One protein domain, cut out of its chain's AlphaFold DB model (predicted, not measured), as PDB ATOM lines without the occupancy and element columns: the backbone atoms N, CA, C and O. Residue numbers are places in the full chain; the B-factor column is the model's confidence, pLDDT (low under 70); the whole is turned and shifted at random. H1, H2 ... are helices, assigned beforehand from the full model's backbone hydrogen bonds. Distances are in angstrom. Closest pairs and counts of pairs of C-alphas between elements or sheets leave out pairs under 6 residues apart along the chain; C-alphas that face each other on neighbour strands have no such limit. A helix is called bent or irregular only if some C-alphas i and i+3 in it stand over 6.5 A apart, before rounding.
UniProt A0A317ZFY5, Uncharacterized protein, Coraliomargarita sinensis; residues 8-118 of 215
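This is residues 8 to 118 of the 215 residues of an uncharacterized protein of Coraliomargarita sinensis (UniProt A0A317ZFY5). A long two-helix hairpin, H1 and H2, has its turn end, residues 31 to 36, sticking out at one end of the domain, while H3 packs on H1 and H4 on H2 toward the other end of the hairpin, and the link from H4 to H5 lies at the far end of the domain's length. The shorter H5 packs on H3, on the side away from the hairpin, in an up-and-down bundle where each helix runs against the one before it. The printed part has 111 residues with five named helices, H1 to H5 in chain order, and no named strand; the class is all helix. It is only just compact, close to loose, with a radius of gyration of the C-alphas of 15.4 A, and elongated, spanning 53 by 30 by 19 A.

Begin with H2, residues 35 to 58, the longest helix. It touches H1, residues 8 to 29, in a hairpin at a shallow tilt of 21 degrees, opposite ways; look for their closest C-alphas at Val 13 and Ile 52, 5.6 A apart. With residues 49 to 57 alone, H2 touches H4, residues 77 to 93, at a shallow tilt of 16 degrees, the same way; the closest C-alphas are those of Glu 49 and Val 79, 6.3 A apart. With residues 9 to 17 alone, H1 touches H3, residues 62 to 73, the hub, the same way at 13 degrees, a shallow tilt; the closest C-alphas are those of Ser 10 and Ser 67, 5.5 A apart. H3 and H4 form a hairpin but only just touch, with 3 pairs of C-alphas within 8 A, the closest at Phe 72 and Arg 80, 5.7 A. H3 also touches H5, residues 102 to 113; the closest C-alphas are those of Glu 69 and Leu 107, 6.5 A apart. H5 is apart from H1 and H2. Every O i to N i+4 pair is within hydrogen-bond range in H1, H2, H4 and H5; in H3, 6 of 8 are.

Find C-alpha 35 at (175.472, 167.004, 155.680); from there H2 runs 35.2 A to C-alpha 58. H1 starts at C-alpha 8, (151.030, 163.401, 130.369), and covers 31.6 A. H4 measures 24.1 A, H3 18.5 A and H5 16.4 A, ending at C-alpha 113, (153.394, 191.977, 138.238). H3 is irregular: C-alphas 63 and 66 are 7.8 A apart.

The two C-alphas farthest apart, of Ser 33 and Ser 100, are 53.5 A apart. The printed part has no cut. The links are tight except the short one from H4 to H5, 8 residues. The model's mean pLDDT over the printed part is 74.7; look for values under 70 at, among others, residues 30 to 34, 95 to 100 and 109 to 118.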
ATOM      1  N   LYS A   8     149.855 163.860 129.623       62.22
ATOM      2  CA  LYS A   8     151.030 163.401 130.369       62.22
ATOM      3  C   LYS A   8     152.041 164.511 130.677       62.22
ATOM      4  O   LYS A   8     152.625 164.444 131.749       62.22
ATOM      5  N   TRP A   9     152.268 165.498 129.803       70.94
ATOM      6  CA  TRP A   9     153.360 166.475 129.988       70.94
ATOM      7  C   TRP A   9     153.022 167.506 131.047       70.94
ATOM      8  O   TRP A   9     153.771 167.652 132.009       70.94
ATOM      9  N   SER A  10     151.862 168.152 130.914       69.06
ATOM     10  CA  SER A  10     151.395 169.123 131.904       69.06
ATOM     11  C   SER A  10     151.267 168.490 133.293       69.06
ATOM     12  O   SER A  10     151.738 169.037 134.289       69.06
ATOM     13  N   PHE A  11     150.709 167.279 133.368       76.94
ATOM     14  CA  PHE A  11     150.611 166.538 134.624       76.94
ATOM     15  C   PHE A  11     151.987 166.187 135.216       76.94
ATOM     16  O   PHE A  11     152.188 166.315 136.424       76.94
ATOM     17  N   LEU A  12     152.949 165.788 134.378       80.75
ATOM     18  CA  LEU A  12     154.302 165.443 134.814       80.75
ATOM     19  C   LEU A  12     155.077 166.668 135.315       80.75
ATOM     20  O   LEU A  12     155.725 166.574 136.352       80.75
ATOM     21  N   VAL A  13     154.970 167.821 134.644       79.88
ATOM     22  CA  VAL A  13     155.586 169.082 135.099       79.88
ATOM     23  C   VAL A  13     155.062 169.470 136.482       79.88
ATOM     24  O   VAL A  13     155.852 169.785 137.369       79.88
ATOM     25  N   ILE A  14     153.745 169.381 136.698       79.31
ATOM     26  CA  ILE A  14     153.123 169.692 137.993       79.31
ATOM     27  C   ILE A  14     153.596 168.717 139.077       79.31
ATOM     28  O   ILE A  14     153.986 169.149 140.158       79.31
ATOM     29  N   LEU A  15     153.605 167.410 138.792       81.19
ATOM     30  CA  LEU A  15     154.085 166.394 139.736       81.19
ATOM     31  C   LEU A  15     155.548 166.611 140.131       81.19
ATOM     32  O   LEU A  15     155.900 166.501 141.309       81.19
ATOM     33  N   LEU A  16     156.403 166.909 139.152       80.62
ATOM     34  CA  LEU A  16     157.812 167.195 139.398       80.62
ATOM     35  C   LEU A  16     157.978 168.469 140.231       80.62
ATOM     36  O   LEU A  16     158.775 168.451 141.166       80.62
ATOM     37  N   GLY A  17     157.190 169.514 139.951       74.62
ATOM     38  CA  GLY A  17     157.162 170.755 140.726       74.62
ATOM     39  C   GLY A  17     156.785 170.530 142.191       74.62
ATOM     40  O   GLY A  17     157.565 170.865 143.078       74.62
ATOM     41  N   CYS A  18     155.661 169.855 142.459       79.31
ATOM     42  CA  CYS A  18     155.232 169.545 143.830       79.31
ATOM     43  C   CYS A  18     156.278 168.718 144.593       79.31
ATOM     44  O   CYS A  18     156.502 168.905 145.788       79.31
ATOM     45  N   SER A  19     156.936 167.781 143.912       81.50
ATOM     46  CA  SER A  19     157.975 166.974 144.543       81.50
ATOM     47  C   SER A  19     159.261 167.752 144.806       81.50
ATOM     48  O   SER A  19     159.939 167.449 145.783       81.50
ATOM     49  N   LEU A  20     159.622 168.706 143.947       78.38
ATOM     50  CA  LEU A  20     160.772 169.583 144.154       78.38
ATOM     51  C   LEU A  20     160.546 170.493 145.371       78.38
ATOM     52  O   LEU A  20     161.440 170.662 146.198       78.38
ATOM     53  N   GLU A  21     159.324 170.994 145.530       77.62
ATOM     54  CA  GLU A  21     158.899 171.755 146.707       77.62
ATOM     55  C   GLU A  21     158.973 170.903 147.990       77.62
ATOM     56  O   GLU A  21     159.553 171.326 148.991       77.62
ATOM     57  N   GLY A  22     158.516 169.646 147.935       76.56
ATOM     58  CA  GLY A  22     158.663 168.691 149.043       76.56
ATOM     59  C   GLY A  22     160.121 168.374 149.411       76.56
ATOM     60  O   GLY A  22     160.450 168.263 150.596       76.56
ATOM     61  N   LEU A  23     161.015 168.272 148.419       78.62
ATOM     62  CA  LEU A  23     162.456 168.098 148.647       78.62
ATOM     63  C   LEU A  23     163.074 169.332 149.321       78.62
ATOM     64  O   LEU A  23     163.855 169.170 150.259       78.62
ATOM     65  N   ARG A  24     162.691 170.554 148.915       74.50
ATOM     66  CA  ARG A  24     163.135 171.798 149.575       74.50
ATOM     67  C   ARG A  24     162.726 171.849 151.038       74.50
ATOM     68  O   ARG A  24     163.574 172.125 151.886       74.50
ATOM     69  N   LEU A  25     161.458 171.565 151.333       78.94
ATOM     70  CA  LEU A  25     160.953 171.537 152.707       78.94
ATOM     71  C   LEU A  25     161.745 170.522 153.541       78.94
ATOM     72  O   LEU A  25     162.302 170.870 154.582       78.94
ATOM     73  N   SER A  26     161.938 169.317 153.002       76.62
ATOM     74  CA  SER A  26     162.723 168.258 153.647       76.62
ATOM     75  C   SER A  26     164.191 168.642 153.879       76.62
ATOM     76  O   SER A  26     164.776 168.272 154.899       76.62
ATOM     77  N   ALA A  27     164.816 169.368 152.948       70.56
ATOM     78  CA  ALA A  27     166.191 169.845 153.086       70.56
ATOM     79  C   ALA A  27     166.305 170.958 154.141       70.56
ATOM     80  O   ALA A  27     167.264 170.973 154.913       70.56
ATOM     81  N   SER A  28     165.306 171.844 154.220       71.19
ATOM     82  CA  SER A  28     165.267 172.932 155.204       71.19
ATOM     83  C   SER A  28     165.154 172.415 156.646       71.19
ATOM     84  O   SER A  28     165.880 172.882 157.527       71.19
ATOM     85  N   GLU A  29     164.350 171.369 156.868       71.69
ATOM     86  CA  GLU A  29     164.150 170.732 158.178       71.69
ATOM     87  C   GLU A  29     165.360 169.901 158.647       71.69
ATOM     88  O   GLU A  29     165.582 169.742 159.845       71.69
ATOM     89  N   ASN A  30     166.178 169.379 157.722       62.69
ATOM     90  CA  ASN A  30     167.323 168.508 158.035       62.69
ATOM     91  C   ASN A  30     168.677 169.243 158.138       62.69
ATOM     92  O   ASN A  30     169.708 168.592 158.337       62.69
ATOM     93  N   SER A  31     168.687 170.577 158.037       56.41
ATOM     94  CA  SER A  31     169.885 171.425 157.884       56.41
ATOM     95  C   SER A  31     170.933 171.346 159.011       56.41
ATOM     96  O   SER A  31     172.054 171.808 158.821       56.41
ATOM     97  N   LEU A  32     170.621 170.723 160.154       55.22
ATOM     98  CA  LEU A  32     171.485 170.708 161.345       55.22
ATOM     99  C   LEU A  32     172.133 169.356 161.703       55.22
ATOM    100  O   LEU A  32     172.978 169.346 162.592       55.22
ATOM    101  N   SER A  33     171.784 168.222 161.068       57.31
ATOM    102  CA  SER A  33     172.251 166.904 161.572       57.31
ATOM    103  C   SER A  33     172.923 165.947 160.583       57.31
ATOM    104  O   SER A  33     173.590 165.020 161.040       57.31
ATOM    105  N   LYS A  34     172.781 166.115 159.256       66.69
ATOM    106  CA  LYS A  34     173.321 165.155 158.266       66.69
ATOM    107  C   LYS A  34     173.700 165.831 156.947       66.69
ATOM    108  O   LYS A  34     172.888 165.879 156.025       66.69
ATOM    109  N   GLN A  35     174.935 166.315 156.860       70.69
ATOM    110  CA  GLN A  35     175.472 167.004 155.680       70.69
ATOM    111  C   GLN A  35     175.344 166.159 154.395       70.69
ATOM    112  O   GLN A  35     174.782 166.644 153.418       70.69
ATOM    113  N   ASP A  36     175.687 164.867 154.443       74.50
ATOM    114  CA  ASP A  36     175.554 163.943 153.298       74.50
ATOM    115  C   ASP A  36     174.106 163.815 152.787       74.50
ATOM    116  O   ASP A  36     173.851 163.689 151.590       74.50
ATOM    117  N   LYS A  37     173.123 163.883 153.696       76.38
ATOM    118  CA  LYS A  37     171.699 163.808 153.340       76.38
ATOM    119  C   LYS A  37     171.233 165.095 152.656       76.38
ATOM    120  O   LYS A  37     170.414 165.037 151.747       76.38
ATOM    121  N   VAL A  38     171.753 166.246 153.082       75.31
ATOM    122  CA  VAL A  38     171.481 167.535 152.431       75.31
ATOM    123  C   VAL A  38     172.106 167.564 151.034       75.31
ATOM    124  O   VAL A  38     171.438 167.977 150.092       75.31
ATOM    125  N   GLU A  39     173.332 167.062 150.867       79.94
ATOM    126  CA  GLU A  39     173.989 166.972 149.555       79.94
ATOM    127  C   GLU A  39     173.217 166.078 148.574       79.94
ATOM    128  O   GLU A  39     172.995 166.470 147.425       79.94
ATOM    129  N   GLN A  40     172.728 164.919 149.030       81.88
ATOM    130  CA  GLN A  40     171.888 164.047 148.208       81.88
ATOM    131  C   GLN A  40     170.569 164.728 147.804       81.88
ATOM    132  O   GLN A  40     170.183 164.677 146.636       81.88
ATOM    133  N   LEU A  41     169.905 165.421 148.735       79.81
ATOM    134  CA  LEU A  41     168.679 166.167 148.436       79.81
ATOM    135  C   LEU A  41     168.931 167.283 147.414       79.81
ATOM    136  O   LEU A  41     168.125 167.470 146.509       79.81
ATOM    137  N   VAL A  42     170.060 167.991 147.503       81.56
ATOM    138  CA  VAL A  42     170.432 169.034 146.532       81.56
ATOM    139  C   VAL A  42     170.654 168.450 145.131       81.56
ATOM    140  O   VAL A  42     170.238 169.060 144.143       81.56
ATOM    141  N   LEU A  43     171.272 167.271 145.023       86.12
ATOM    142  CA  LEU A  43     171.432 166.571 143.744       86.12
ATOM    143  C   LEU A  43     170.078 166.179 143.140       86.12
ATOM    144  O   LEU A  43     169.826 166.482 141.972       86.12
ATOM    145  N   GLU A  44     169.193 165.576 143.937       84.50
ATOM    146  CA  GLU A  44     167.842 165.200 143.502       84.50
ATOM    147  C   GLU A  44     167.012 166.424 143.096       84.50
ATOM    148  O   GLU A  44     166.311 166.396 142.081       84.50
ATOM    149  N   MET A  45     167.132 167.530 143.837       82.56
ATOM    150  CA  MET A  45     166.505 168.799 143.475       82.56
ATOM    151  C   MET A  45     166.974 169.263 142.094       82.56
ATOM    152  O   MET A  45     166.148 169.523 141.224       82.56
ATOM    153  N   LYS A  46     168.288 169.303 141.852       84.31
ATOM    154  CA  LYS A  46     168.856 169.750 140.572       84.31
ATOM    155  C   LYS A  46     168.456 168.846 139.404       84.31
ATOM    156  O   LYS A  46     168.250 169.319 138.286       84.31
ATOM    157  N   GLU A  47     168.329 167.543 139.640       86.88
ATOM    158  CA  GLU A  47     167.815 166.611 138.638       86.88
ATOM    159  C   GLU A  47     166.353 166.921 138.283       86.88
ATOM    160  O   GLU A  47     166.020 167.039 137.101       86.88
ATOM    161  N   ARG A  48     165.495 167.131 139.290       83.12
ATOM    162  CA  ARG A  48     164.084 167.508 139.095       83.12
ATOM    163  C   ARG A  48     163.946 168.840 138.367       83.12
ATOM    164  O   ARG A  48     163.135 168.938 137.448       83.12
ATOM    165  N   GLU A  49     164.760 169.834 138.722       85.56
ATOM    166  CA  GLU A  49     164.821 171.118 138.016       85.56
ATOM    167  C   GLU A  49     165.109 170.901 136.524       85.56
ATOM    168  O   GLU A  49     164.364 171.376 135.667       85.56
ATOM    169  N   ASN A  50     166.139 170.117 136.192       85.81
ATOM    170  CA  ASN A  50     166.499 169.839 134.800       85.81
ATOM    171  C   ASN A  50     165.396 169.096 134.035       85.81
ATOM    172  O   ASN A  50     165.154 169.407 132.868       85.81
ATOM    173  N   GLN A  51     164.714 168.146 134.678       86.00
ATOM    174  CA  GLN A  51     163.589 167.430 134.074       86.00
ATOM    175  C   GLN A  51     162.429 168.382 133.763       86.00
ATOM    176  O   GLN A  51     161.920 168.369 132.645       86.00
ATOM    177  N   ILE A  52     162.058 169.259 134.703       85.06
ATOM    178  CA  ILE A  52     161.028 170.285 134.481       85.06
ATOM    179  C   ILE A  52     161.400 171.157 133.276       85.06
ATOM    180  O   ILE A  52     160.596 171.331 132.361       85.06
ATOM    181  N   LEU A  53     162.636 171.661 133.231       85.38
ATOM    182  CA  LEU A  53     163.091 172.536 132.148       85.38
ATOM    183  C   LEU A  53     163.144 171.825 130.788       85.38
ATOM    184  O   LEU A  53     162.850 172.451 129.770       85.38
ATOM    185  N   ALA A  54     163.492 170.537 130.750       85.38
ATOM    186  CA  ALA A  54     163.446 169.739 129.526       85.38
ATOM    187  C   ALA A  54     162.008 169.605 129.001       85.38
ATOM    188  O   ALA A  54     161.756 169.881 127.828       85.38
ATOM    189  N   LEU A  55     161.051 169.294 129.882       84.06
ATOM    190  CA  LEU A  55     159.639 169.167 129.511       84.06
ATOM    191  C   LEU A  55     159.062 170.484 128.969       84.06
ATOM    192  O   LEU A  55     158.350 170.475 127.966       84.06
ATOM    193  N   LEU A  56     159.406 171.624 129.578       84.12
ATOM    194  CA  LEU A  56     158.954 172.947 129.121       84.12
ATOM    195  C   LEU A  56     159.506 173.330 127.736       84.12
ATOM    196  O   LEU A  56     158.837 174.040 126.976       84.12
ATOM    197  N   ARG A  57     160.719 172.868 127.401       83.50
ATOM    198  CA  ARG A  57     161.350 173.091 126.088       83.50
ATOM    199  C   ARG A  57     160.732 172.236 124.986       83.50
ATOM    200  O   ARG A  57     160.684 172.689 123.847       83.50
ATOM    201  N   GLU A  58     160.318 171.016 125.314       82.94
ATOM    202  CA  GLU A  58     159.815 170.035 124.346       82.94
ATOM    203  C   GLU A  58     158.297 170.100 124.134       82.94
ATOM    204  O   GLU A  58     157.828 169.779 123.042       82.94
ATOM    205  N   GLY A  59     157.525 170.500 125.151       78.06
ATOM    206  CA  GLY A  59     156.062 170.585 125.062       78.06
ATOM    207  C   GLY A  59     155.583 171.659 124.083       78.06
ATOM    208  O   GLY A  59     156.362 172.504 123.669       78.06
ATOM    209  N   ASP A  60     154.300 171.698 123.723       80.50
ATOM    210  CA  ASP A  60     153.698 172.843 123.016       80.50
ATOM    211  C   ASP A  60     153.417 174.008 123.996       80.50
ATOM    212  O   ASP A  60     153.160 173.747 125.168       80.50
ATOM    213  N   LEU A  61     153.536 175.279 123.589       78.25
ATOM    214  CA  LEU A  61     153.356 176.391 124.532       78.25
ATOM    215  C   LEU A  61     151.876 176.597 124.855       78.25
ATOM    216  O   LEU A  61     151.540 176.708 126.032       78.25
ATOM    217  N   GLN A  62     151.023 176.616 123.829       74.44
ATOM    218  CA  GLN A  62     149.588 176.864 123.966       74.44
ATOM    219  C   GLN A  62     148.930 175.754 124.788       74.44
ATOM    220  O   GLN A  62     148.083 176.009 125.633       74.44
ATOM    221  N   GLU A  63     149.393 174.514 124.639       75.75
ATOM    222  CA  GLU A  63     148.853 173.392 125.417       75.75
ATOM    223  C   GLU A  63     149.374 173.317 126.863       75.75
ATOM    224  O   GLU A  63     148.793 172.616 127.693       75.75
ATOM    225  N   ASN A  64     150.477 174.003 127.189       77.75
ATOM    226  CA  ASN A  64     151.116 173.925 128.508       77.75
ATOM    227  C   ASN A  64     151.031 175.228 129.317       77.75
ATOM    228  O   ASN A  64     151.679 175.314 130.362       77.75
ATOM    229  N   VAL A  65     150.219 176.213 128.909       80.44
ATOM    230  CA  VAL A  65     150.074 177.494 129.632       80.44
ATOM    231  C   VAL A  65     149.735 177.270 131.112       80.44
ATOM    232  O   VAL A  65     150.423 177.788 131.992       80.44
ATOM    233  N   SER A  66     148.787 176.373 131.406       80.69
ATOM    234  CA  SER A  66     148.404 176.016 132.785       80.69
ATOM    235  C   SER A  66     149.547 175.436 133.638       80.69
ATOM    236  O   SER A  66     149.525 175.530 134.869       80.69
ATOM    237  N   SER A  67     150.561 174.835 133.006       82.19
ATOM    238  CA  SER A  67     151.753 174.339 133.699       82.19
ATOM    239  C   SER A  67     152.684 175.479 134.087       82.19
ATOM    240  O   SER A  67     153.190 175.480 135.207       82.19
ATOM    241  N   TYR A  68     152.868 176.467 133.205       82.94
ATOM    242  CA  TYR A  68     153.621 177.679 133.529       82.94
ATOM    243  C   TYR A  68     152.958 178.449 134.673       82.94
ATOM    244  O   TYR A  68     153.637 178.801 135.634       82.94
ATOM    245  N   GLU A  69     151.635 178.630 134.640       80.81
ATOM    246  CA  GLU A  69     150.907 179.316 135.714       80.81
ATOM    247  C   GLU A  69     151.116 178.666 137.084       80.81
ATOM    248  O   GLU A  69     151.377 179.346 138.077       80.81
ATOM    249  N   LYS A  70     150.991 177.337 137.152       80.81
ATOM    250  CA  LYS A  70     151.180 176.593 138.403       80.81
ATOM    251  C   LYS A  70     152.623 176.668 138.877       80.81
ATOM    252  O   LYS A  70     152.857 176.886 140.060       80.81
ATOM    253  N   LEU A  71     153.575 176.538 137.958       81.56
ATOM    254  CA  LEU A  71     154.999 176.604 138.265       81.56
ATOM    255  C   LEU A  71     155.404 177.989 138.787       81.56
ATOM    256  O   LEU A  71     156.201 178.080 139.716       81.56
ATOM    257  N   PHE A  72     154.820 179.064 138.259       79.88
ATOM    258  CA  PHE A  72     155.071 180.426 138.738       79.88
ATOM    259  C   PHE A  72     154.475 180.712 140.121       79.88
ATOM    260  O   PHE A  72     154.986 181.580 140.827       79.88
ATOM    261  N   LYS A  73     153.456 179.955 140.546       78.38
ATOM    262  CA  LYS A  73     152.880 180.038 141.900       78.38
ATOM    263  C   LYS A  73     153.692 179.281 142.960       78.38
ATOM    264  O   LYS A  73     153.519 179.556 144.142       78.38
ATOM    265  N   MET A  74     154.564 178.355 142.560       76.88
ATOM    266  CA  MET A  74     155.410 177.571 143.473       76.88
ATOM    267  C   MET A  74     156.648 178.362 143.925       76.88
ATOM    268  O   MET A  74     157.197 179.159 143.152       76.88
ATOM    269  N   ASP A  75     157.148 178.121 145.144       76.38
ATOM    270  CA  ASP A  75     158.364 178.774 145.667       76.38
ATOM    271  C   ASP A  75     159.655 178.145 145.102       76.38
ATOM    272  O   ASP A  75     160.402 177.416 145.763       76.38
ATOM    273  N   MET A  76     159.910 178.404 143.817       76.62
ATOM    274  CA  MET A  76     161.050 177.865 143.069       76.62
ATOM    275  C   MET A  76     161.694 178.948 142.187       76.62
ATOM    276  O   MET A  76     161.500 178.938 140.970       76.62
ATOM    277  N   PRO A  77     162.470 179.889 142.756       72.19
ATOM    278  CA  PRO A  77     162.962 181.063 142.028       72.19
ATOM    279  C   PRO A  77     163.867 180.699 140.841       72.19
ATOM    280  O   PRO A  77     163.729 181.268 139.761       72.19
ATOM    281  N   ASN A  78     164.730 179.688 140.989       73.31
ATOM    282  CA  ASN A  78     165.616 179.237 139.908       73.31
ATOM    283  C   ASN A  78     164.830 178.659 138.723       73.31
ATOM    284  O   ASN A  78     165.083 179.006 137.567       73.31
ATOM    285  N   VAL A  79     163.851 177.795 139.009       78.94
ATOM    286  CA  VAL A  79     163.008 177.167 137.982       78.94
ATOM    287  C   VAL A  79     162.106 178.204 137.332       78.94
ATOM    288  O   VAL A  79     161.993 178.212 136.112       78.94
ATOM    289  N   ARG A  80     161.513 179.107 138.121       77.38
ATOM    290  CA  ARG A  80     160.685 180.218 137.640       77.38
ATOM    291  C   ARG A  80     161.455 181.078 136.648       77.38
ATOM    292  O   ARG A  80     161.023 181.222 135.510       77.38
ATOM    293  N   SER A  81     162.642 181.538 137.033       73.88
ATOM    294  CA  SER A  81     163.505 182.353 136.180       73.88
ATOM    295  C   SER A  81     163.878 181.645 134.868       73.88
ATOM    296  O   SER A  81     163.818 182.231 133.783       73.88
ATOM    297  N   ALA A  82     164.248 180.365 134.938       79.19
ATOM    298  CA  ALA A  82     164.571 179.579 133.751       79.19
ATOM    299  C   ALA A  82     163.335 179.305 132.872       79.19
ATOM    300  O   ALA A  82     163.431 179.349 131.645       79.19
ATOM    301  N   ALA A  83     162.170 179.074 133.477       80.56
ATOM    302  CA  ALA A  83     160.901 178.888 132.781       80.56
ATOM    303  C   ALA A  83     160.443 180.172 132.077       80.56
ATOM    304  O   ALA A  83     160.010 180.090 130.931       80.56
ATOM    305  N   VAL A  84     160.626 181.349 132.690       77.56
ATOM    306  CA  VAL A  84     160.426 182.643 132.017       77.56
ATOM    307  C   VAL A  84     161.324 182.721 130.785       77.56
ATOM    308  O   VAL A  84     160.829 182.955 129.689       77.56
ATOM    309  N   SER A  85     162.622 182.429 130.909       75.12
ATOM    310  CA  SER A  85     163.540 182.442 129.759       75.12
ATOM    311  C   SER A  85     163.073 181.537 128.606       75.12
ATOM    312  O   SER A  85     163.095 181.939 127.440       75.12
ATOM    313  N   ILE A  86     162.606 180.325 128.931       81.44
ATOM    314  CA  ILE A  86     162.063 179.374 127.953       81.44
ATOM    315  C   ILE A  86     160.795 179.938 127.304       81.44
ATOM    316  O   ILE A  86     160.716 179.961 126.077       81.44
ATOM    317  N   LEU A  87     159.842 180.432 128.096       80.12
ATOM    318  CA  LEU A  87     158.602 181.044 127.615       80.12
ATOM    319  C   LEU A  87     158.891 182.166 126.609       80.12
ATOM    320  O   LEU A  87     158.393 182.131 125.484       80.12
ATOM    321  N   MET A  88     159.755 183.115 126.983       73.94
ATOM    322  CA  MET A  88     160.101 184.256 126.130       73.94
ATOM    323  C   MET A  88     160.780 183.797 124.833       73.94
ATOM    324  O   MET A  88     160.443 184.263 123.742       73.94
ATOM    325  N   SER A  89     161.697 182.827 124.926       74.38
ATOM    326  CA  SER A  89     162.350 182.246 123.750       74.38
ATOM    327  C   SER A  89     161.355 181.580 122.803       74.38
ATOM    328  O   SER A  89     161.579 181.599 121.593       74.38
ATOM    329  N   ARG A  90     160.298 180.959 123.327       78.31
ATOM    330  CA  ARG A  90     159.293 180.265 122.520       78.31
ATOM    331  C   ARG A  90     158.340 181.214 121.834       78.31
ATOM    332  O   ARG A  90     158.155 181.089 120.633       78.31
ATOM    333  N   ILE A  91     157.832 182.211 122.553       74.06
ATOM    334  CA  ILE A  91     157.014 183.277 121.962       74.06
ATOM    335  C   ILE A  91     157.756 183.913 120.778       74.06
ATOM    336  O   ILE A  91     157.190 184.062 119.695       74.06
ATOM    337  N   SER A  92     159.047 184.213 120.963       67.88
ATOM    338  CA  SER A  92     159.911 184.785 119.921       67.88
ATOM    339  C   SER A  92     160.146 183.812 118.751       67.88
ATOM    340  O   SER A  92     159.972 184.185 117.590       67.88
ATOM    341  N   LYS A  93     160.502 182.549 119.029       71.00
ATOM    342  CA  LYS A  93     160.830 181.542 118.001       71.00
ATOM    343  C   LYS A  93     159.614 181.099 117.189       71.00
ATOM    344  O   LYS A  93     159.704 180.998 115.967       71.00
ATOM    345  N   ASP A  94     158.512 180.828 117.871       71.00
ATOM    346  CA  ASP A  94     157.292 180.274 117.287       71.00
ATOM    347  C   ASP A  94     156.392 181.397 116.721       71.00
ATOM    348  O   ASP A  94     155.335 181.133 116.158       71.00
ATOM    349  N   MET A  95     156.833 182.661 116.830       64.56
ATOM    350  CA  MET A  95     156.139 183.871 116.370       64.56
ATOM    351  C   MET A  95     154.688 183.974 116.855       64.56
ATOM    352  O   MET A  95     153.832 184.553 116.174       64.56
ATOM    353  N   ILE A  96     154.431 183.454 118.054       67.69
ATOM    354  CA  ILE A  96     153.100 183.391 118.654       67.69
ATOM    355  C   ILE A  96     152.528 184.803 118.757       67.69
ATOM    356  O   ILE A  96     153.212 185.763 119.125       67.69
ATOM    357  N   ASP A  97     151.277 184.956 118.338       65.81
ATOM    358  CA  ASP A  97     150.571 186.219 118.468       65.81
ATOM    359  C   ASP A  97     149.950 186.336 119.858       65.81
ATOM    360  O   ASP A  97     148.792 185.995 120.082       65.81
ATOM    361  N   VAL A  98     150.765 186.846 120.780       63.69
ATOM    362  CA  VAL A  98     150.392 187.158 122.165       63.69
ATOM    363  C   VAL A  98     149.223 188.143 122.235       63.69
ATOM    364  O   VAL A  98     148.478 188.141 123.207       63.69
ATOM    365  N   GLY A  99     149.039 188.984 121.211       58.56
ATOM    366  CA  GLY A  99     147.861 189.836 121.125       58.56
ATOM    367  C   GLY A  99     146.593 188.994 120.992       58.56
ATOM    368  O   GLY A  99     145.617 189.246 121.669       58.56
ATOM    369  N   SER A 100     146.605 187.943 120.180       63.47
ATOM    370  CA  SER A 100     145.418 187.102 119.964       63.47
ATOM    371  C   SER A 100     145.182 186.013 121.021       63.47
ATOM    372  O   SER A 100     144.075 185.481 121.096       63.47
ATOM    373  N   ASP A 101     146.199 185.671 121.818       72.25
ATOM    374  CA  ASP A 101     146.176 184.547 122.761       72.25
ATOM    375  C   ASP A 101     146.070 185.047 124.211       72.25
ATOM    376  O   ASP A 101     147.056 185.457 124.832       72.25
ATOM    377  N   GLN A 102     144.841 185.049 124.736       72.94
ATOM    378  CA  GLN A 102     144.524 185.634 126.039       72.94
ATOM    379  C   GLN A 102     145.222 184.916 127.204       72.94
ATOM    380  O   GLN A 102     145.666 185.580 128.139       72.94
ATOM    381  N   GLU A 103     145.387 183.593 127.138       77.06
ATOM    382  CA  GLU A 103     146.043 182.825 128.204       77.06
ATOM    383  C   GLU A 103     147.537 183.173 128.286       77.06
ATOM    384  O   GLU A 103     148.090 183.378 129.368       77.06
ATOM    385  N   ILE A 104     148.202 183.318 127.134       74.56
ATOM    386  CA  ILE A 104     149.610 183.736 127.078       74.56
ATOM    387  C   ILE A 104     149.766 185.201 127.512       74.56
ATOM    388  O   ILE A 104     150.734 185.536 128.201       74.56
ATOM    389  N   ALA A 105     148.824 186.074 127.148       68.19
ATOM    390  CA  ALA A 105     148.822 187.464 127.593       68.19
ATOM    391  C   ALA A 105     148.688 187.581 129.123       68.19
ATOM    392  O   ALA A 105     149.452 188.320 129.751       68.19
ATOM    393  N   GLU A 106     147.781 186.816 129.735       71.19
ATOM    394  CA  GLU A 106     147.608 186.757 131.192       71.19
ATOM    395  C   GLU A 106     148.845 186.178 131.891       71.19
ATOM    396  O   GLU A 106     149.304 186.724 132.898       71.19
ATOM    397  N   LEU A 107     149.458 185.135 131.321       74.75
ATOM    398  CA  LEU A 107     150.703 184.562 131.831       74.75
ATOM    399  C   LEU A 107     151.829 185.606 131.882       74.75
ATOM    400  O   LEU A 107     152.527 185.728 132.889       74.75
ATOM    401  N   LEU A 108     151.991 186.386 130.813       70.88
ATOM    402  CA  LEU A 108     152.989 187.451 130.747       70.88
ATOM    403  C   LEU A 108     152.698 188.570 131.738       70.88
ATOM    404  O   LEU A 108     153.617 189.026 132.417       70.88
ATOM    405  N   LYS A 109     151.432 188.979 131.863       67.44
ATOM    406  CA  LYS A 109     151.010 189.975 132.849       67.44
ATOM    407  C   LYS A 109     151.377 189.544 134.270       67.44
ATOM    408  O   LYS A 109     152.010 190.315 134.986       67.44
ATOM    409  N   ASN A 110     151.086 188.295 134.634       68.88
ATOM    410  CA  ASN A 110     151.431 187.745 135.945       68.88
ATOM    411  C   ASN A 110     152.943 187.763 136.203       68.88
ATOM    412  O   ASN A 110     153.374 188.108 137.299       68.88
ATOM    413  N   ILE A 111     153.767 187.435 135.199       68.69
ATOM    414  CA  ILE A 111     155.228 187.538 135.334       68.69
ATOM    415  C   ILE A 111     155.640 188.999 135.586       68.69
ATOM    416  O   ILE A 111     156.494 189.251 136.434       68.69
ATOM    417  N   ILE A 112     155.029 189.961 134.888       60.19
ATOM    418  CA  ILE A 112     155.329 191.398 135.029       60.19
ATOM    419  C   ILE A 112     154.988 191.944 136.397       60.19
ATOM    420  O   ILE A 112     155.796 192.651 137.000       60.19
ATOM    421  N   GLU A 113     153.832 191.566 136.912       57.91
ATOM    422  CA  GLU A 113     153.394 191.977 138.238       57.91
ATOM    423  C   GLU A 113     154.185 191.263 139.348       57.91
ATOM    424  O   GLU A 113     154.292 191.782 140.455       57.91
ATOM    425  N   SER A 114     154.808 190.111 139.060       58.53
ATOM    426  CA  SER A 114     155.496 189.286 140.066       58.53
ATOM    427  C   SER A 114     156.836 189.823 140.587       58.53
ATOM    428  O   SER A 114     157.454 189.164 141.421       58.53
ATOM    429  N   HIS A 115     157.287 191.007 140.150       54.00
ATOM    430  CA  HIS A 115     158.558 191.608 140.571       54.00
ATOM    431  C   HIS A 115     159.745 190.619 140.514       54.00
ATOM    432  O   HIS A 115     160.549 190.531 141.444       54.00
ATOM    433  N   ASP A 116     159.884 189.865 139.424       55.31
ATOM    434  CA  ASP A 116     161.014 188.946 139.274       55.31
ATOM    435  C   ASP A 116     162.320 189.733 139.016       55.31
ATOM    436  O   ASP A 116     162.383 190.623 138.163       55.31
ATOM    437  N   THR A 117     163.384 189.449 139.776       51.62
ATOM    438  CA  THR A 117     164.638 190.235 139.776       51.62
ATOM    439  C   THR A 117     165.648 189.782 138.718       51.62
ATOM    440  O   THR A 117     166.821 190.160 138.777       51.62
ATOM    441  N   HIS A 118     165.249 188.937 137.762       54.97
ATOM    442  CA  HIS A 118     166.200 188.358 136.815       54.97
ATOM    443  C   HIS A 118     166.840 189.440 135.907       54.97
ATOM    444  O   HIS A 118     166.120 190.241 135.311       54.97
TER     445      HIS A 118